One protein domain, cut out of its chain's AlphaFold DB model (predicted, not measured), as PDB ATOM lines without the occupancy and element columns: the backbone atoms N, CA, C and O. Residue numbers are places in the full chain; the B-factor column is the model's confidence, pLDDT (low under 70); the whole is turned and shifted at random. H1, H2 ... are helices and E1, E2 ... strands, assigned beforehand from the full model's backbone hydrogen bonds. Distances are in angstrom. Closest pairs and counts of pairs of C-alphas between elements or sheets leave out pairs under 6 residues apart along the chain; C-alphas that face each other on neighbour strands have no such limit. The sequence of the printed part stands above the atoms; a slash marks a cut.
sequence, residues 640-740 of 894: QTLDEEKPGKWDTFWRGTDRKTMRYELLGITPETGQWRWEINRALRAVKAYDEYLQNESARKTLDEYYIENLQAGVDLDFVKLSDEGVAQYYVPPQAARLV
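What this domain is: This is residues 640 to 740 of the 894 residues of the protein "Site-specific DNA-methyltransferase (adenine-specific)" of Pseudomonas tolaasii (UniProt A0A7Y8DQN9). A small twisted sheet, E2 - E4 - E3, forms the middle, with the long helix H1 beside its E3 edge; E1 and E5 continue E2 and E4 through sharp bends into a two-stranded ribbon at one end. H2 lies toward that end, while a long loop, residues 653 to 679, fills the other. The 101 printed residues hold two named helices and five strands in the order E1 E2 H1 H2 E3 E4 E5, mixed in class, with both sheets antiparallel. The whole is compact, with a radius of gyration of the C-alphas of 14.6 A and spans of 39 by 37 by 26 A.

How they stand to each other: Start at E1, residues 640 to 646, which runs on into E2, residues 649 to 652, at 94 degrees. H1, residues 680 to 696, only grazes the three-stranded sheet with residues 682 to 691. H2, residues 703 to 712, is close to H1 but not clearly touching; their closest C-alphas, Tyr 693 and Leu 703, are 7.7 A apart. E3, residues 720 to 722, forms a hairpin with E4, residues 728 to 732; N 729 and O 721 are 2.8 A apart. Across E2 and E4, find N 732 and O 649 at 2.8 A. E4 runs on into E5, residues 735 to 739, at 89 degrees; N 642 of E1 and O 736 are 2.9 A apart. In H1 and H2 every O i to N i+4 pair is within hydrogen-bond range.

Where its parts are: Find C-alpha 640 at (230.724, 264.235, 255.864), where E1 begins its 13.1 A. H1 runs 24.2 A from C-alpha 680 at (245.897, 241.147, 240.513), and H2 14.2 A. E4 spans 13.1 A; E5 ends at C-alpha 739, (236.034, 260.853, 254.798).

The domain as a whole: The C-alphas farthest apart, Asp 643 and Glu 672, are 40.5 A apart. The printed part has no cut, the link E2 to H1 is long, and no printed residue is under 70 in pLDDT.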
ATOM      1  N   GLN A 640     231.448 262.986 256.070       84.44
ATOM      2  CA  GLN A 640     230.724 264.235 255.864       84.44
ATOM      3  C   GLN A 640     229.978 264.156 254.540       84.44
ATOM      4  O   GLN A 640     230.615 263.948 253.507       84.44
ATOM      5  N   THR A 641     228.662 264.352 254.574       84.31
ATOM      6  CA  THR A 641     227.827 264.506 253.377       84.31
ATOM      7  C   THR A 641     228.320 265.684 252.538       84.31
ATOM      8  O   THR A 641     228.695 266.721 253.087       84.31
ATOM      9  N   LEU A 642     228.370 265.508 251.223       81.06
ATOM     10  CA  LEU A 642     228.689 266.570 250.274       81.06
ATOM     11  C   LEU A 642     227.412 267.332 249.902       81.06
ATOM     12  O   LEU A 642     226.357 266.718 249.782       81.06
ATOM     13  N   ASP A 643     227.525 268.648 249.703       80.19
ATOM     14  CA  ASP A 643     226.393 269.483 249.267       80.19
ATOM     15  C   ASP A 643     225.914 269.097 247.858       80.19
ATOM     16  O   ASP A 643     224.722 269.123 247.566       80.19
ATOM     17  N   GLU A 644     226.854 268.690 247.004       82.38
ATOM     18  CA  GLU A 644     226.600 268.137 245.679       82.38
ATOM     19  C   GLU A 644     227.222 266.744 245.593       82.38
ATOM     20  O   GLU A 644     228.420 266.560 245.858       82.38
ATOM     21  N   GLU A 645     226.410 265.756 245.217       83.12
ATOM     22  CA  GLU A 645     226.911 264.420 244.924       83.12
ATOM     23  C   GLU A 645     227.852 264.488 243.724       83.12
ATOM     24  O   GLU A 645     227.527 265.031 242.666       83.12
ATOM     25  N   LYS A 646     229.055 263.938 243.888       86.38
ATOM     26  CA  LYS A 646     230.005 263.860 242.783       86.38
ATOM     27  C   LYS A 646     229.674 262.620 241.965       86.38
ATOM     28  O   LYS A 646     229.715 261.539 242.557       86.38
ATOM     29  N   PRO A 647     229.410 262.741 240.652       89.44
ATOM     30  CA  PRO A 647     229.193 261.575 239.809       89.44
ATOM     31  C   PRO A 647     230.454 260.714 239.766       89.44
ATOM     32  O   PRO A 647     231.575 261.192 239.999       89.44
ATOM     33  N   GLY A 648     230.265 259.437 239.460       91.06
ATOM     34  CA  GLY A 648     231.363 258.523 239.235       91.06
ATOM     35  C   GLY A 648     232.246 258.992 238.082       91.06
ATOM     36  O   GLY A 648     231.804 259.639 237.130       91.06
ATOM     37  N   LYS A 649     233.537 258.684 238.164       94.75
ATOM     38  CA  LYS A 649     234.502 259.055 237.125       94.75
ATOM     39  C   LYS A 649     235.537 257.972 236.903       94.75
ATOM     40  O   LYS A 649     235.874 257.219 237.810       94.75
ATOM     41  N   TRP A 650     236.110 257.960 235.712       95.56
ATOM     42  CA  TRP A 650     237.278 257.143 235.414       95.56
ATOM     43  C   TRP A 650     238.554 257.898 235.783       95.56
ATOM     44  O   TRP A 650     238.699 259.082 235.478       95.56
ATOM     45  N   ASP A 651     239.472 257.216 236.454       95.19
ATOM     46  CA  ASP A 651     240.779 257.748 236.836       95.19
ATOM     47  C   ASP A 651     241.879 256.756 236.439       95.19
ATOM     48  O   ASP A 651     241.625 255.569 236.228       95.19
ATOM     49  N   THR A 652     243.115 257.234 236.305       94.12
ATOM     50  CA  THR A 652     244.240 256.397 235.872       94.12
ATOM     51  C   THR A 652     244.480 255.259 236.859       94.12
ATOM     52  O   THR A 652     244.633 255.485 238.064       94.12
ATOM     53  N   PHE A 653     244.521 254.018 236.368       96.00
ATOM     54  CA  PHE A 653     244.755 252.844 237.211       96.00
ATOM     55  C   PHE A 653     246.219 252.694 237.635       96.00
ATOM     56  O   PHE A 653     246.540 251.971 238.582       96.00
ATOM     57  N   TRP A 654     247.106 253.415 236.961       94.69
ATOM     58  CA  TRP A 654     248.524 253.469 237.263       94.69
ATOM     59  C   TRP A 654     248.833 254.463 238.397       94.69
ATOM     60  O   TRP A 654     248.128 255.456 238.598       94.69
ATOM     61  N   ARG A 655     249.912 254.218 239.148       92.88
ATOM     62  CA  ARG A 655     250.478 255.162 240.124       92.88
ATOM     63  C   ARG A 655     252.005 255.085 240.123       92.88
ATOM     64  O   ARG A 655     252.566 254.007 239.986       92.88
ATOM     65  N   GLY A 656     252.670 256.210 240.395       91.69
ATOM     66  CA  GLY A 656     254.138 256.289 240.450       91.69
ATOM     67  C   GLY A 656     254.812 255.610 241.652       91.69
ATOM     68  O   GLY A 656     256.034 255.606 241.734       91.69
ATOM     69  N   THR A 657     254.052 255.050 242.600       88.69
ATOM     70  CA  THR A 657     254.615 254.183 243.655       88.69
ATOM     71  C   THR A 657     255.146 252.889 243.033       88.69
ATOM     72  O   THR A 657     254.652 252.484 241.988       88.69
ATOM     73  N   ASP A 658     256.134 252.233 243.645       83.81
ATOM     74  CA  ASP A 658     256.802 251.097 243.003       83.81
ATOM     75  C   ASP A 658     256.940 249.855 243.897       83.81
ATOM     76  O   ASP A 658     257.955 249.618 244.554       83.81
ATOM     77  N   ARG A 659     255.885 249.040 243.936       87.19
ATOM     78  CA  ARG A 659     255.867 247.719 244.572       87.19
ATOM     79  C   ARG A 659     255.884 246.651 243.485       87.19
ATOM     80  O   ARG A 659     254.909 246.511 242.753       87.19
ATOM     81  N   LYS A 660     256.946 245.838 243.433       83.75
ATOM     82  CA  LYS A 660     257.116 244.775 242.419       83.75
ATOM     83  C   LYS A 660     255.912 243.830 242.310       83.75
ATOM     84  O   LYS A 660     255.549 243.441 241.211       83.75
ATOM     85  N   THR A 661     255.260 243.511 243.429       87.88
ATOM     86  CA  THR A 661     254.071 242.639 243.473       87.88
ATOM     87  C   THR A 661     252.826 243.240 242.808       87.88
ATOM     88  O   THR A 661     251.862 242.528 242.555       87.88
ATOM     89  N   MET A 662     252.837 244.543 242.524       92.81
ATOM     90  CA  MET A 662     251.740 245.296 241.909       92.81
ATOM     91  C   MET A 662     251.999 245.589 240.421       92.81
ATOM     92  O   MET A 662     251.242 246.329 239.796       92.81
ATOM     93  N   ARG A 663     253.076 245.029 239.854       91.31
ATOM     94  CA  ARG A 663     253.380 245.054 238.421       91.31
ATOM     95  C   ARG A 663     253.074 243.681 237.842       91.31
ATOM     96  O   ARG A 663     253.813 242.725 238.060       91.31
ATOM     97  N   TYR A 664     251.963 243.585 237.141       94.69
ATOM     98  CA  TYR A 664     251.505 242.363 236.500       94.69
ATOM     99  C   TYR A 664     250.782 242.735 235.211       94.69
ATOM    100  O   TYR A 664     250.395 243.893 235.029       94.69
ATOM    101  N   GLU A 665     250.614 241.769 234.319       95.00
ATOM    102  CA  GLU A 665     249.868 241.990 233.087       95.00
ATOM    103  C   GLU A 665     248.378 242.171 233.401       95.00
ATOM    104  O   GLU A 665     247.763 241.337 234.070       95.00
ATOM    105  N   LEU A 666     247.793 243.268 232.925       94.56
ATOM    106  CA  LEU A 666     246.361 243.527 232.999       94.56
ATOM    107  C   LEU A 666     245.914 244.222 231.715       94.56
ATOM    108  O   LEU A 666     246.498 245.231 231.329       94.56
ATOM    109  N   LEU A 667     244.877 243.685 231.064       92.69
ATOM    110  CA  LEU A 667     244.351 244.213 229.796       92.69
ATOM    111  C   LEU A 667     245.447 244.376 228.717       92.69
ATOM    112  O   LEU A 667     245.447 245.343 227.964       92.69
ATOM    113  N   GLY A 668     246.412 243.447 228.674       91.56
ATOM    114  CA  GLY A 668     247.539 243.468 227.732       91.56
ATOM    115  C   GLY A 668     248.655 244.465 228.068       91.56
ATOM    116  O   GLY A 668     249.575 244.637 227.272       91.56
ATOM    117  N   ILE A 669     248.603 245.123 229.233       92.19
ATOM    118  CA  ILE A 669     249.591 246.120 229.664       92.19
ATOM    119  C   ILE A 669     250.322 245.623 230.910       92.19
ATOM    120  O   ILE A 669     249.703 245.217 231.894       92.19
ATOM    121  N   THR A 670     251.653 245.723 230.905       93.31
ATOM    122  CA  THR A 670     252.491 245.570 232.102       93.31
ATOM    123  C   THR A 670     253.286 246.862 232.312       93.31
ATOM    124  O   THR A 670     254.046 247.234 231.421       93.31
ATOM    125  N   PRO A 671     253.142 247.571 233.450       90.44
ATOM    126  CA  PRO A 671     253.843 248.835 233.665       90.44
ATOM    127  C   PRO A 671     255.370 248.663 233.680       90.44
ATOM    128  O   PRO A 671     255.909 247.928 234.511       90.44
ATOM    129  N   GLU A 672     256.077 249.390 232.809       89.31
ATOM    130  CA  GLU A 672     257.551 249.432 232.802       89.31
ATOM    131  C   GLU A 672     258.107 250.177 234.028       89.31
ATOM    132  O   GLU A 672     259.118 249.787 234.620       89.31
ATOM    133  N   THR A 673     257.405 251.227 234.460       88.75
ATOM    134  CA  THR A 673     257.683 252.010 235.674       88.75
ATOM    135  C   THR A 673     256.408 252.169 236.502       88.75
ATOM    136  O   THR A 673     255.307 251.997 235.980       88.75
ATOM    137  N   GLY A 674     256.535 252.470 237.799       91.19
ATOM    138  CA  GLY A 674     255.396 252.578 238.719       91.19
ATOM    139  C   GLY A 674     254.680 251.244 238.960       91.19
ATOM    140  O   GLY A 674     255.303 250.184 238.936       91.19
ATOM    141  N   GLN A 675     253.372 251.286 239.223       94.31
ATOM    142  CA  GLN A 675     252.577 250.095 239.541       94.31
ATOM    143  C   GLN A 675     251.078 250.267 239.254       94.31
ATOM    144  O   GLN A 675     250.580 251.390 239.141       94.31
ATOM    145  N   TRP A 676     250.330 249.159 239.270       95.56
ATOM    146  CA  TRP A 676     248.870 249.190 239.370       95.56
ATOM    147  C   TRP A 676     248.384 249.544 240.781       95.56
ATOM    148  O   TRP A 676     249.062 249.308 241.789       95.56
ATOM    149  N   ARG A 677     247.181 250.124 240.879       94.38
ATOM    150  CA  ARG A 677     246.581 250.517 242.167       94.38
ATOM    151  C   ARG A 677     246.144 249.339 243.031       94.38
ATOM    152  O   ARG A 677     246.217 249.453 244.255       94.38
ATOM    153  N   TRP A 678     245.706 248.234 242.429       95.44
ATOM    154  CA  TRP A 678     245.168 247.070 243.146       95.44
ATOM    155  C   TRP A 678     245.976 245.803 242.894       95.44
ATOM    156  O   TRP A 678     246.749 245.730 241.944       95.44
ATOM    157  N   GLU A 679     245.827 244.813 243.768       94.88
ATOM    158  CA  GLU A 679     246.376 243.475 243.544       94.88
ATOM    159  C   GLU A 679     245.673 242.774 242.370       94.88
ATOM    160  O   GLU A 679     244.513 243.072 242.068       94.88
ATOM    161  N   ILE A 680     246.357 241.813 241.742       94.88
ATOM    162  CA  ILE A 680     245.897 241.147 240.513       94.88
ATOM    163  C   ILE A 680     244.489 240.555 240.635       94.88
ATOM    164  O   ILE A 680     243.648 240.786 239.772       94.88
ATOM    165  N   ASN A 681     244.177 239.874 241.740       95.56
ATOM    166  CA  ASN A 681     242.872 239.231 241.926       95.56
ATOM    167  C   ASN A 681     241.728 240.243 242.064       95.56
ATOM    168  O   ASN A 681     240.613 239.987 241.615       95.56
ATOM    169  N   ARG A 682     241.978 241.397 242.691       96.19
ATOM    170  CA  ARG A 682     240.997 242.485 242.759       96.19
ATOM    171  C   ARG A 682     240.816 243.133 241.387       96.19
ATOM    172  O   ARG A 682     239.684 243.326 240.967       96.19
ATOM    173  N   ALA A 683     241.909 243.399 240.673       95.88
ATOM    174  CA  ALA A 683     241.861 244.018 239.353       95.88
ATOM    175  C   ALA A 683     241.164 243.136 238.304       95.88
ATOM    176  O   ALA A 683     240.313 243.627 237.573       95.88
ATOM    177  N   LEU A 684     241.446 241.830 238.273       96.06
ATOM    178  CA  LEU A 684     240.778 240.886 237.368       96.06
ATOM    179  C   LEU A 684     239.277 240.771 237.658       96.06
ATOM    180  O   LEU A 684     238.475 240.753 236.728       96.06
ATOM    181  N   ARG A 685     238.880 240.745 238.942       96.69
ATOM    182  CA  ARG A 685     237.458 240.802 239.324       96.69
ATOM    183  C   ARG A 685     236.800 242.093 238.844       96.69
ATOM    184  O   ARG A 685     235.675 242.037 238.366       96.69
ATOM    185  N   ALA A 686     237.508 243.215 238.932       96.94
ATOM    186  CA  ALA A 686     237.000 244.509 238.502       96.94
ATOM    187  C   ALA A 686     236.842 244.625 236.976       96.94
ATOM    188  O   ALA A 686     235.870 245.200 236.496       96.94
ATOM    189  N   VAL A 687     237.768 244.045 236.203       96.94
ATOM    190  CA  VAL A 687     237.619 243.920 234.743       96.94
ATOM    191  C   VAL A 687     236.379 243.092 234.415       96.94
ATOM    192  O   VAL A 687     235.506 243.549 233.685       96.94
ATOM    193  N   LYS A 688     236.248 241.915 235.038       96.75
ATOM    194  CA  LYS A 688     235.106 241.026 234.807       96.75
ATOM    195  C   LYS A 688     233.770 241.683 235.168       96.75
ATOM    196  O   LYS A 688     232.815 241.563 234.413       96.75
ATOM    197  N   ALA A 689     233.705 242.389 236.296       96.00
ATOM    198  CA  ALA A 689     232.501 243.103 236.717       96.00
ATOM    199  C   ALA A 689     232.094 244.189 235.707       96.00
ATOM    200  O   ALA A 689     230.903 244.408 235.480       96.00
ATOM    201  N   TYR A 690     233.069 244.849 235.074       96.88
ATOM    202  CA  TYR A 690     232.794 245.839 234.037       96.88
ATOM    203  C   TYR A 690     232.287 245.190 232.748       96.88
ATOM    204  O   TYR A 690     231.315 245.674 232.172       96.88
ATOM    205  N   ASP A 691     232.866 244.058 232.343       95.75
ATOM    206  CA  ASP A 691     232.377 243.277 231.202       95.75
ATOM    207  C   ASP A 691     230.945 242.766 231.436       95.75
ATOM    208  O   ASP A 691     230.096 242.857 230.547       95.75
ATOM    209  N   GLU A 692     230.645 242.280 232.645       95.00
ATOM    210  CA  GLU A 692     229.305 241.833 233.043       95.00
ATOM    211  C   GLU A 692     228.284 242.984 232.988       95.00
ATOM    212  O   GLU A 692     227.178 242.795 232.474       95.00
ATOM    213  N   TYR A 693     228.660 244.185 233.442       96.25
ATOM    214  CA  TYR A 693     227.839 245.392 233.306       96.25
ATOM    215  C   TYR A 693     227.604 245.761 231.835       96.25
ATOM    216  O   TYR A 693     226.463 246.000 231.431       96.25
ATOM    217  N   LEU A 694     228.662 245.780 231.016       95.62
ATOM    218  CA  LEU A 694     228.567 246.127 229.599       95.62
ATOM    219  C   LEU A 694     227.612 245.194 228.853       95.62
ATOM    220  O   LEU A 694     226.794 245.671 228.069       95.62
ATOM    221  N   GLN A 695     227.686 243.890 229.121       94.88
ATOM    222  CA  GLN A 695     226.886 242.882 228.426       94.88
ATOM    223  C   GLN A 695     225.415 242.875 228.850       94.88
ATOM    224  O   GLN A 695     224.547 242.675 228.002       94.88
ATOM    225  N   ASN A 696     225.129 243.078 230.139       94.38
ATOM    226  CA  ASN A 696     223.801 242.782 230.687       94.38
ATOM    227  C   ASN A 696     222.991 244.025 231.080       94.38
ATOM    228  O   ASN A 696     221.762 243.987 231.026       94.38
ATOM    229  N   GLU A 697     223.646 245.126 231.460       94.06
ATOM    230  CA  GLU A 697     222.990 246.227 232.185       94.06
ATOM    231  C   GLU A 697     223.191 247.611 231.546       94.06
ATOM    232  O   GLU A 697     222.327 248.477 231.688       94.06
ATOM    233  N   SER A 698     224.269 247.810 230.777       92.81
ATOM    234  CA  SER A 698     224.650 249.116 230.208       92.81
ATOM    235  C   SER A 698     223.610 249.750 229.273       92.81
ATOM    236  O   SER A 698     223.591 250.965 229.098       92.81
ATOM    237  N   ALA A 699     222.718 248.942 228.690       92.06
ATOM    238  CA  ALA A 699     221.626 249.420 227.842       92.06
ATOM    239  C   ALA A 699     220.438 250.002 228.633       92.06
ATOM    240  O   ALA A 699     219.576 250.651 228.042       92.06
ATOM    241  N   ARG A 700     220.343 249.724 229.941       92.75
ATOM    242  CA  ARG A 700     219.185 250.077 230.784       92.75
ATOM    243  C   ARG A 700     219.492 251.139 231.825       92.75
ATOM    244  O   ARG A 700     218.602 251.916 232.148       92.75
ATOM    245  N   LYS A 701     220.708 251.141 232.363       92.81
ATOM    246  CA  LYS A 701     221.128 252.034 233.442       92.81
ATOM    247  C   LYS A 701     222.588 252.413 233.295       92.81
ATOM    248  O   LYS A 701     223.378 251.698 232.680       92.81
ATOM    249  N   THR A 702     222.920 253.557 233.865       93.81
ATOM    250  CA  THR A 702     224.285 254.064 233.965       93.81
ATOM    251  C   THR A 702     225.118 253.223 234.935       93.81
ATOM    252  O   THR A 702     224.593 252.466 235.755       93.81
ATOM    253  N   LEU A 703     226.445 253.367 234.862       93.00
ATOM    254  CA  LEU A 703     227.356 252.643 235.750       93.00
ATOM    255  C   LEU A 703     227.200 253.093 237.214       93.00
ATOM    256  O   LEU A 703     227.310 252.266 238.113       93.00
ATOM    257  N   ASP A 704     226.892 254.374 237.436       92.62
ATOM    258  CA  ASP A 704     226.586 254.947 238.749       92.62
ATOM    259  C   ASP A 704     225.354 254.268 239.372       92.62
ATOM    260  O   ASP A 704     225.426 253.776 240.498       92.62
ATOM    261  N   GLU A 705     224.247 254.177 238.625       92.31
ATOM    262  CA  GLU A 705     223.016 253.501 239.064       92.31
ATOM    263  C   GLU A 705     223.267 252.017 239.349       92.31
ATOM    264  O   GLU A 705     222.879 251.507 240.399       92.31
ATOM    265  N   TYR A 706     223.990 251.331 238.455       93.62
ATOM    266  CA  TYR A 706     224.352 249.927 238.641       93.62
ATOM    267  C   TYR A 706     225.202 249.704 239.898       93.62
ATOM    268  O   TYR A 706     224.958 248.760 240.653       93.62
ATOM    269  N   TYR A 707     226.182 250.572 240.153       92.19
ATOM    270  CA  TYR A 707     227.003 250.508 241.359       92.19
ATOM    271  C   TYR A 707     226.169 250.749 242.626       92.19
ATOM    272  O   TYR A 707     226.270 249.972 243.575       92.19
ATOM    273  N   ILE A 708     225.318 251.782 242.645       88.81
ATOM    274  CA  ILE A 708     224.497 252.136 243.814       88.81
ATOM    275  C   ILE A 708     223.517 251.010 244.167       88.81
ATOM    276  O   ILE A 708     223.412 250.655 245.340       88.81
ATOM    277  N   GLU A 709     222.842 250.413 243.182       91.50
ATOM    278  CA  GLU A 709     221.918 249.291 243.408       91.50
ATOM    279  C   GLU A 709     222.624 248.071 244.020       91.50
ATOM    280  O   GLU A 709     222.130 247.480 244.983       91.50
ATOM    281  N   ASN A 710     223.806 247.711 243.508       92.00
ATOM    282  CA  ASN A 710     224.589 246.599 244.050       92.00
ATOM    283  C   ASN A 710     225.097 246.902 245.465       92.00
ATOM    284  O   ASN A 710     225.013 246.043 246.346       92.00
ATOM    285  N   LEU A 711     225.541 248.137 245.719       88.75
ATOM    286  CA  LEU A 711     225.982 248.558 247.046       88.75
ATOM    287  C   LEU A 711     224.829 248.513 248.061       88.75
ATOM    288  O   LEU A 711     225.026 248.060 249.189       88.75
ATOM    289  N   GLN A 712     223.617 248.917 247.664       87.62
ATOM    290  CA  GLN A 712     222.404 248.794 248.484       87.62
ATOM    291  C   GLN A 712     222.031 247.331 248.764       87.62
ATOM    292  O   GLN A 712     221.527 247.024 249.844       87.62
ATOM    293  N   ALA A 713     222.335 246.420 247.837       90.69
ATOM    294  CA  ALA A 713     222.215 244.975 248.030       90.69
ATOM    295  C   ALA A 713     223.377 244.354 248.842       90.69
ATOM    296  O   ALA A 713     223.389 243.145 249.074       90.69
ATOM    297  N   GLY A 714     224.345 245.160 249.299       88.50
ATOM    298  CA  GLY A 714     225.485 244.722 250.109       88.50
ATOM    299  C   GLY A 714     226.688 244.208 249.311       88.50
ATOM    300  O   GLY A 714     227.576 243.585 249.894       88.50
ATOM    301  N   VAL A 715     226.739 244.456 247.999       90.75
ATOM    302  CA  VAL A 715     227.827 244.037 247.105       90.75
ATOM    303  C   VAL A 715     228.629 245.259 246.652       90.75
ATOM    304  O   VAL A 715     228.157 246.071 245.863       90.75
ATOM    305  N   ASP A 716     229.862 245.376 247.143       90.38
ATOM    306  CA  ASP A 716     230.801 246.433 246.749       90.38
ATOM    307  C   ASP A 716     231.577 246.004 245.489       90.38
ATOM    308  O   ASP A 716     232.363 245.049 245.527       90.38
ATOM    309  N   LEU A 717     231.296 246.661 244.358       93.12
ATOM    310  CA  LEU A 717     231.870 246.347 243.048       93.12
ATOM    311  C   LEU A 717     232.945 247.365 242.654       93.12
ATOM    312  O   LEU A 717     232.737 248.573 242.703       93.12
ATOM    313  N   ASP A 718     234.068 246.852 242.162       96.56
ATOM    314  CA  ASP A 718     235.116 247.636 241.516       96.56
ATOM    315  C   ASP A 718     235.024 247.473 239.991       96.56
ATOM    316  O   ASP A 718     234.631 246.411 239.513       96.56
ATOM    317  N   PHE A 719     235.472 248.470 239.220       97.38
ATOM    318  CA  PHE A 719     235.514 248.379 237.754       97.38
ATOM    319  C   PHE A 719     236.848 248.872 237.197       97.38
ATOM    320  O   PHE A 719     237.371 249.899 237.638       97.38
ATOM    321  N   VAL A 720     237.391 248.155 236.211       97.38
ATOM    322  CA  VAL A 720     238.603 248.540 235.467       97.38
ATOM    323  C   VAL A 720     238.357 248.345 233.977       97.38
ATOM    324  O   VAL A 720     237.799 247.329 233.575       97.38
ATOM    325  N   LYS A 721     238.797 249.302 233.158       95.62
ATOM    326  CA  LYS A 721     238.704 249.245 231.694       95.62
ATOM    327  C   LYS A 721     239.950 249.808 231.016       95.62
ATOM    328  O   LYS A 721     240.754 250.484 231.656       95.62
ATOM    329  N   LEU A 722     240.063 249.602 229.706       95.44
ATOM    330  CA  LEU A 722     240.905 250.434 228.843       95.44
ATOM    331  C   LEU A 722     240.098 251.639 228.342       95.44
ATOM    332  O   LEU A 722     238.919 251.505 228.008       95.44
ATOM    333  N   SER A 723     240.719 252.816 228.315       92.62
ATOM    334  CA  SER A 723     240.200 253.971 227.582       92.62
ATOM    335  C   SER A 723     240.363 253.780 226.070       92.62
ATOM    336  O   SER A 723     241.109 252.905 225.626       92.62
ATOM    337  N   ASP A 724     239.732 254.651 225.282       89.75
ATOM    338  CA  ASP A 724     239.872 254.661 223.816       89.75
ATOM    339  C   ASP A 724     241.324 254.929 223.363       89.75
ATOM    340  O   ASP A 724     241.730 254.532 222.275       89.75
ATOM    341  N   GLU A 725     242.130 255.551 224.228       89.56
ATOM    342  CA  GLU A 725     243.563 255.808 224.027       89.56
ATOM    343  C   GLU A 725     244.459 254.656 224.529       89.56
ATOM    344  O   GLU A 725     245.682 254.778 224.549       89.56
ATOM    345  N   GLY A 726     243.874 253.537 224.975       90.44
ATOM    346  CA  GLY A 726     244.614 252.376 225.479       90.44
ATOM    347  C   GLY A 726     245.180 252.552 226.891       90.44
ATOM    348  O   GLY A 726     246.088 251.822 227.285       90.44
ATOM    349  N   VAL A 727     244.663 253.498 227.680       92.50
ATOM    350  CA  VAL A 727     245.102 253.716 229.067       92.50
ATOM    351  C   VAL A 727     244.209 252.928 230.019       92.50
ATOM    352  O   VAL A 727     242.991 253.092 230.014       92.50
ATOM    353  N   ALA A 728     244.803 252.101 230.882       94.88
ATOM    354  CA  ALA A 728     244.055 251.405 231.926       94.88
ATOM    355  C   ALA A 728     243.500 252.401 232.962       94.88
ATOM    356  O   ALA A 728     244.242 253.171 233.582       94.88
ATOM    357  N   GLN A 729     242.188 252.363 233.171       96.69
ATOM    358  CA  GLN A 729     241.451 253.225 234.087       96.69
ATOM    359  C   GLN A 729     240.646 252.385 235.071       96.69
ATOM    360  O   GLN A 729     240.123 251.333 234.713       96.69
ATOM    361  N   TYR A 730     240.504 252.875 236.297       97.06
ATOM    362  CA  TYR A 730     239.554 252.332 237.266       97.06
ATOM    363  C   TYR A 730     238.438 253.330 237.514       97.06
ATOM    364  O   TYR A 730     238.625 254.545 237.400       97.06
ATOM    365  N   TYR A 731     237.275 252.795 237.843       96.06
ATOM    366  CA  TYR A 731     236.118 253.598 238.163       96.06
ATOM    367  C   TYR A 731     236.179 254.034 239.626       96.06
ATOM    368  O   TYR A 731     236.336 253.223 240.539       96.06
ATOM    369  N   VAL A 732     236.070 255.339 239.837       92.75
ATOM    370  CA  VAL A 732     235.853 255.961 241.136       92.75
ATOM    371  C   VAL A 732     234.343 256.166 241.260       92.75
ATOM    372  O   VAL A 732     233.811 256.977 240.499       92.75
ATOM    373  N   PRO A 733     233.655 255.453 242.169       90.56
ATOM    374  CA  PRO A 733     232.201 255.512 242.272       90.56
ATOM    375  C   PRO A 733     231.693 256.889 242.710       90.56
ATOM    376  O   PRO A 733     232.472 257.672 243.276       90.56
ATOM    377  N   PRO A 734     230.397 257.182 242.485       88.31
ATOM    378  CA  PRO A 734     229.791 258.424 242.930       88.31
ATOM    379  C   PRO A 734     229.934 258.587 244.445       88.31
ATOM    380  O   PRO A 734     229.830 257.633 245.221       88.31
ATOM    381  N   GLN A 735     230.211 259.816 244.875       84.69
ATOM    382  CA  GLN A 735     230.440 260.145 246.278       84.69
ATOM    383  C   GLN A 735     229.364 261.111 246.757       84.69
ATOM    384  O   GLN A 735     229.365 262.277 246.374       84.69
ATOM    385  N   ALA A 736     228.504 260.632 247.657       83.19
ATOM    386  CA  ALA A 736     227.583 261.468 248.430       83.19
ATOM    387  C   ALA A 736     228.208 261.963 249.748       83.19
ATOM    388  O   ALA A 736     227.677 262.845 250.418       83.19
ATOM    389  N   ALA A 737     229.353 261.397 250.146       84.62
ATOM    390  CA  ALA A 737     230.070 261.778 251.353       84.62
ATOM    391  C   ALA A 737     231.583 261.592 251.197       84.62
ATOM    392  O   ALA A 737     232.046 260.704 250.479       84.62
ATOM    393  N   ARG A 738     232.364 262.392 251.926       84.75
ATOM    394  CA  ARG A 738     233.826 262.267 252.033       84.75
ATOM    395  C   ARG A 738     234.248 261.808 253.423       84.75
ATOM    396  O   ARG A 738     233.567 262.091 254.405       84.75
ATOM    397  N   LEU A 739     235.394 261.134 253.512       87.25
ATOM    398  CA  LEU A 739     236.034 260.853 254.798       87.25
ATOM    399  C   LEU A 739     236.569 262.152 255.410       87.25
ATOM    400  O   LEU A 739     237.164 262.974 254.712       87.25
ATOM    401  N   VAL A 740     236.350 262.319 256.710       90.12
ATOM    402  CA  VAL A 740     236.793 263.482 257.486       90.12
ATOM    403  C   VAL A 740     238.131 263.154 258.154       90.12
ATOM    404  O   VAL A 740     238.291 262.063 258.705       90.12
TER     405      VAL A 740